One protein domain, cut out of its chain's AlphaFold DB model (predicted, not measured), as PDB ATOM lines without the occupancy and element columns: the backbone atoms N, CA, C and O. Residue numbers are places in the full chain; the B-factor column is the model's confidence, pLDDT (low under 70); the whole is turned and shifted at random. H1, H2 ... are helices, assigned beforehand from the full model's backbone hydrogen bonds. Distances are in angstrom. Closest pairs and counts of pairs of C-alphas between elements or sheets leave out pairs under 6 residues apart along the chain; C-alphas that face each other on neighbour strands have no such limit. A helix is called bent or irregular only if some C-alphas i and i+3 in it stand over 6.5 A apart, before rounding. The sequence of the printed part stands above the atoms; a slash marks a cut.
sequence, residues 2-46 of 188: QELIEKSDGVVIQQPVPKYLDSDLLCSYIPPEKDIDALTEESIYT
ATOM      1  N   GLN A   2      17.836 153.947 308.611       87.75
ATOM      2  CA  GLN A   2      17.588 154.638 309.892       87.75
ATOM      3  C   GLN A   2      18.178 153.906 311.109       87.75
ATOM      4  O   GLN A   2      18.973 154.487 311.829       87.75
ATOM      5  N   GLU A   3      17.920 152.602 311.260       91.81
ATOM      6  CA  GLU A   3      18.502 151.812 312.362       91.81
ATOM      7  C   GLU A   3      20.045 151.827 312.382       91.81
ATOM      8  O   GLU A   3      20.662 151.825 313.444       91.81
ATOM      9  N   LEU A   4      20.682 151.850 311.205       90.38
ATOM     10  CA  LEU A   4      22.141 151.906 311.102       90.38
ATOM     11  C   LEU A   4      22.660 153.291 311.497       90.38
ATOM     12  O   LEU A   4      23.635 153.374 312.233       90.38
ATOM     13  N   ILE A   5      21.983 154.356 311.062       93.06
ATOM     14  CA  ILE A   5      22.294 155.739 311.447       93.06
ATOM     15  C   ILE A   5      22.191 155.909 312.967       93.06
ATOM     16  O   ILE A   5      23.066 156.515 313.577       93.06
ATOM     17  N   GLU A   6      21.155 155.357 313.600       91.69
ATOM     18  CA  GLU A   6      20.966 155.452 315.053       91.69
ATOM     19  C   GLU A   6      22.093 154.771 315.839       91.69
ATOM     20  O   GLU A   6      22.520 155.289 316.867       91.69
ATOM     21  N   LYS A   7      22.608 153.639 315.344       94.88
ATOM     22  CA  LYS A   7      23.615 152.809 316.029       94.88
ATOM     23  C   LYS A   7      25.067 153.092 315.627       94.88
ATOM     24  O   LYS A   7      25.952 152.368 316.077       94.88
ATOM     25  N   SER A   8      25.311 154.077 314.768       94.81
ATOM     26  CA  SER A   8      26.650 154.408 314.263       94.81
ATOM     27  C   SER A   8      27.044 155.825 314.655       94.81
ATOM     28  O   SER A   8      26.181 156.697 314.745       94.81
ATOM     29  N   ASP A   9      28.341 156.064 314.815       95.62
ATOM     30  CA  ASP A   9      28.872 157.411 315.037       95.62
ATOM     31  C   ASP A   9      28.973 158.187 313.718       95.62
ATOM     32  O   ASP A   9      28.570 159.335 313.653       95.62
ATOM     33  N   GLY A  10      29.375 157.537 312.623       95.69
ATOM     34  CA  GLY A  10      29.410 158.136 311.285       95.69
ATOM     35  C   GLY A  10      28.881 157.188 310.215       95.69
ATOM     36  O   GLY A  10      28.917 155.966 310.377       95.69
ATOM     37  N   VAL A  11      28.382 157.749 309.115       95.38
ATOM     38  CA  VAL A  11      27.803 156.993 308.000       95.38
ATOM     39  C   VAL A  11      28.464 157.406 306.693       95.38
ATOM     40  O   VAL A  11      28.682 158.583 306.435       95.38
ATOM     41  N   VAL A  12      28.768 156.411 305.860       94.62
ATOM     42  CA  VAL A  12      29.330 156.598 304.520       94.62
ATOM     43  C   VAL A  12      28.470 155.843 303.522       94.62
ATOM     44  O   VAL A  12      28.148 154.669 303.729       94.62
ATOM     45  N   ILE A  13      28.131 156.499 302.415       93.31
ATOM     46  CA  ILE A  13      27.486 155.863 301.268       93.31
ATOM     47  C   ILE A  13      28.525 155.738 300.165       93.31
ATOM     48  O   ILE A  13      28.898 156.719 299.528       93.31
ATOM     49  N   GLN A  14      29.000 154.511 299.948       91.88
ATOM     50  CA  GLN A  14      30.036 154.241 298.957       91.88
ATOM     51  C   GLN A  14      29.569 154.635 297.551       91.88
ATOM     52  O   GLN A  14      28.588 154.100 297.031       91.88
ATOM     53  N   GLN A  15      30.336 155.523 296.923       90.19
ATOM     54  CA  GLN A  15      30.101 155.993 295.561       90.19
ATOM     55  C   GLN A  15      30.920 155.201 294.522       90.19
ATOM     56  O   GLN A  15      32.003 154.703 294.852       90.19
ATOM     57  N   PRO A  16      30.454 155.117 293.259       88.88
ATOM     58  CA  PRO A  16      29.118 155.508 292.812       88.88
ATOM     59  C   PRO A  16      28.064 154.489 293.264       88.88
ATOM     60  O   PRO A  16      28.296 153.279 293.220       88.88
ATOM     61  N   VAL A  17      26.878 154.968 293.631       91.38
ATOM     62  CA  VAL A  17      25.728 154.079 293.839       91.38
ATOM     63  C   VAL A  17      25.252 153.467 292.506       91.38
ATOM     64  O   VAL A  17      25.481 154.040 291.433       91.38
ATOM     65  N   PRO A  18      24.582 152.297 292.520       94.38
ATOM     66  CA  PRO A  18      23.921 151.754 291.336       94.38
ATOM     67  C   PRO A  18      23.020 152.783 290.638       94.38
ATOM     68  O   PRO A  18      22.290 153.510 291.297       94.38
ATOM     69  N   LYS A  19      23.003 152.790 289.296       92.94
ATOM     70  CA  LYS A  19      22.328 153.826 288.476       92.94
ATOM     71  C   LYS A  19      20.829 154.024 288.733       92.94
ATOM     72  O   LYS A  19      20.273 155.023 288.300       92.94
ATOM     73  N   TYR A  20      20.164 153.041 289.333       94.94
ATOM     74  CA  TYR A  20      18.741 153.110 289.670       94.94
ATOM     75  C   TYR A  20      18.484 153.730 291.054       94.94
ATOM     76  O   TYR A  20      17.327 153.869 291.440       94.94
ATOM     77  N   LEU A  21      19.538 154.051 291.809       94.81
ATOM     78  CA  LEU A  21      19.465 154.760 293.079       94.81
ATOM     79  C   LEU A  21      19.852 156.222 292.878       94.81
ATOM     80  O   LEU A  21      20.773 156.538 292.125       94.81
ATOM     81  N   ASP A  22      19.152 157.095 293.589       93.81
ATOM     82  CA  ASP A  22      19.467 158.514 293.670       93.81
ATOM     83  C   ASP A  22      20.464 158.730 294.817       93.81
ATOM     84  O   ASP A  22      20.138 158.519 295.987       93.81
ATOM     85  N   SER A  23      21.703 159.083 294.466       92.38
ATOM     86  CA  SER A  23      22.771 159.307 295.443       92.38
ATOM     87  C   SER A  23      22.459 160.470 296.376       92.38
ATOM     88  O   SER A  23      22.707 160.360 297.575       92.38
ATOM     89  N   ASP A  24      21.923 161.563 295.836       92.12
ATOM     90  CA  ASP A  24      21.699 162.795 296.588       92.12
ATOM     91  C   ASP A  24      20.579 162.567 297.605       92.12
ATOM     92  O   ASP A  24      20.731 162.880 298.785       92.12
ATOM     93  N   LEU A  25      19.507 161.888 297.182       93.88
ATOM     94  CA  LEU A  25      18.428 161.466 298.074       93.88
ATOM     95  C   LEU A  25      18.923 160.513 299.171       93.88
ATOM     96  O   LEU A  25      18.496 160.612 300.317       93.88
ATOM     97  N   LEU A  26      19.802 159.563 298.844       93.50
ATOM     98  CA  LEU A  26      20.347 158.647 299.844       93.50
ATOM     99  C   LEU A  26      21.200 159.385 300.884       93.50
ATOM    100  O   LEU A  26      21.054 159.124 302.081       93.50
ATOM    101  N   CYS A  27      22.048 160.314 300.438       93.25
ATOM    102  CA  CYS A  27      22.891 161.116 301.320       93.25
ATOM    103  C   CYS A  27      22.060 162.079 302.180       93.25
ATOM    104  O   CYS A  27      22.377 162.249 303.352       93.25
ATOM    105  N   SER A  28      20.939 162.616 301.673       93.00
ATOM    106  CA  SER A  28      20.082 163.544 302.432       93.00
ATOM    107  C   SER A  28      19.394 162.918 303.651       93.00
ATOM    108  O   SER A  28      18.815 163.627 304.470       93.00
ATOM    109  N   TYR A  29      19.393 161.588 303.772       93.88
ATOM    110  CA  TYR A  29      18.901 160.910 304.973       93.88
ATOM    111  C   TYR A  29      19.943 160.812 306.094       93.88
ATOM    112  O   TYR A  29      19.589 160.387 307.195       93.88
ATOM    113  N   ILE A  30      21.210 161.137 305.826       94.94
ATOM    114  CA  ILE A  30      22.275 161.121 306.827       94.94
ATOM    115  C   ILE A  30      22.208 162.438 307.613       94.94
ATOM    116  O   ILE A  30      22.252 163.503 307.000       94.94
ATOM    117  N   PRO A  31      22.103 162.405 308.953       95.19
ATOM    118  CA  PRO A  31      22.191 163.616 309.758       95.19
ATOM    119  C   PRO A  31      23.535 164.331 309.538       95.19
ATOM    120  O   PRO A  31      24.559 163.645 309.474       95.19
ATOM    121  N   PRO A  32      23.569 165.674 309.464       95.69
ATOM    122  CA  PRO A  32      24.796 166.442 309.232       95.69
ATOM    123  C   PRO A  32      25.971 166.082 310.149       95.69
ATOM    124  O   PRO A  32      27.118 166.024 309.713       95.69
ATOM    125  N   GLU A  33      25.687 165.795 311.418       95.19
ATOM    126  CA  GLU A  33      26.656 165.410 312.445       95.19
ATOM    127  C   GLU A  33      27.206 163.985 312.281       95.19
ATOM    128  O   GLU A  33      28.183 163.622 312.933       95.19
ATOM    129  N   LYS A  34      26.611 163.177 311.397       95.88
ATOM    130  CA  LYS A  34      27.068 161.823 311.050       95.88
ATOM    131  C   LYS A  34      27.529 161.695 309.596       95.88
ATOM    132  O   LYS A  34      28.028 160.630 309.222       95.88
ATOM    133  N   ASP A  35      27.395 162.746 308.782       96.25
ATOM    134  CA  ASP A  35      27.874 162.799 307.391       96.25
ATOM    135  C   ASP A  35      29.386 163.060 307.336       96.25
ATOM    136  O   ASP A  35      29.863 164.117 306.918       96.25
ATOM    137  N   ILE A  36      30.154 162.070 307.795       96.88
ATOM    138  CA  ILE A  36      31.615 162.145 307.934       96.88
ATOM    139  C   ILE A  36      32.358 162.169 306.591       96.88
ATOM    140  O   ILE A  36      33.542 162.508 306.558       96.88
ATOM    141  N   ASP A  37      31.687 161.810 305.496       95.88
ATOM    142  CA  ASP A  37      32.222 161.903 304.131       95.88
ATOM    143  C   ASP A  37      31.879 163.255 303.471       95.88
ATOM    144  O   ASP A  37      32.397 163.579 302.403       95.88
ATOM    145  N   ALA A  38      31.058 164.072 304.146       95.75
ATOM    146  CA  ALA A  38      30.605 165.399 303.735       95.75
ATOM    147  C   ALA A  38      30.097 165.433 302.287       95.75
ATOM    148  O   ALA A  38      30.537 166.242 301.464       95.75
ATOM    149  N   LEU A  39      29.191 164.503 301.978       92.44
ATOM    150  CA  LEU A  39      28.568 164.401 300.658       92.44
ATOM    151  C   LEU A  39      27.367 165.341 300.505       92.44
ATOM    152  O   LEU A  39      26.915 165.564 299.382       92.44
ATOM    153  N   THR A  40      26.870 165.899 301.610       92.62
ATOM    154  CA  THR A  40      25.794 166.897 301.644       92.62
ATOM    155  C   THR A  40      26.336 168.298 301.938       92.62
ATOM    156  O   THR A  40      27.405 168.451 302.532       92.62
ATOM    157  N   GLU A  41      25.614 169.345 301.520       89.06
ATOM    158  CA  GLU A  41      26.005 170.736 301.820       89.06
ATOM    159  C   GLU A  41      25.814 171.077 303.304       89.06
ATOM    160  O   GLU A  41      26.446 171.993 303.827       89.06
ATOM    161  N   GLU A  42      24.943 170.331 303.981       92.19
ATOM    162  CA  GLU A  42      24.624 170.480 305.390       92.19
ATOM    163  C   GLU A  42      25.706 169.908 306.307       92.19
ATOM    164  O   GLU A  42      25.749 170.288 307.479       92.19
ATOM    165  N   SER A  43      26.575 169.019 305.803       93.00
ATOM    166  CA  SER A  43      27.655 168.433 306.596       93.00
ATOM    167  C   SER A  43      28.525 169.508 307.238       93.00
ATOM    168  O   SER A  43      28.952 170.481 306.614       93.00
ATOM    169  N   ILE A  44      28.830 169.296 308.513       94.31
ATOM    170  CA  ILE A  44      29.704 170.178 309.291       94.31
ATOM    171  C   ILE A  44      31.188 169.825 309.122       94.31
ATOM    172  O   ILE A  44      32.055 170.554 309.609       94.31
ATOM    173  N   TYR A  45      31.488 168.713 308.447       96.75
ATOM    174  CA  TYR A  45      32.841 168.199 308.285       96.75
ATOM    175  C   TYR A  45      33.515 168.728 307.023       96.75
ATOM    176  O   TYR A  45      32.888 169.166 306.061       96.75
ATOM    177  N   THR A  46      34.846 168.662 307.005       96.31
ATOM    178  CA  THR A  46      35.597 168.936 305.777       96.31
ATOM    179  C   THR A  46      35.536 167.707 304.867       96.31
ATOM    180  O   THR A  46      35.902 166.621 305.329       96.31
TER     181      THR A  46
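Overview. This is residues 2 to 46 of the 188 residues of the protein "THF_DHG_CYH_C domain-containing protein" of Candidatus Wolfebacteria bacterium (UniProt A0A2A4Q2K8). With little regular structure, this is mostly a winding chain: from the short helix H1 a long loop runs out to a turn near residues 18 to 20 and folds back into the short helix H2. After H2, residues 28 to 46 wind irregularly at the end away from that turn. The printed part has 45 residues with two named helices, H1 then H2, and no named strand; its class is all helix, with 10 residues in named elements. It is compact, with a radius of gyration of the C-alphas of 10.2 A, and spans 27 by 24 by 14 A.

Along the chain. H1, residues 2 to 6, begins at C-alpha 2 (17.588, 154.638, 309.892) and is 6.2 A long. H2, residues 23 to 27, is also 6.2 A long and ends at C-alpha 27 (22.891, 161.116, 301.320).

Arrangement. H1 and H2 are apart. In both, every O i to N i+4 pair is within hydrogen-bond range.

Size, cuts and confidence. The C-alphas farthest apart, those of Tyr 20 and Ile 44, are 28.2 A from each other. The link from H1 to H2 is long, with 16 residues. The printed part has no cut, and no printed residue is under 70 in pLDDT.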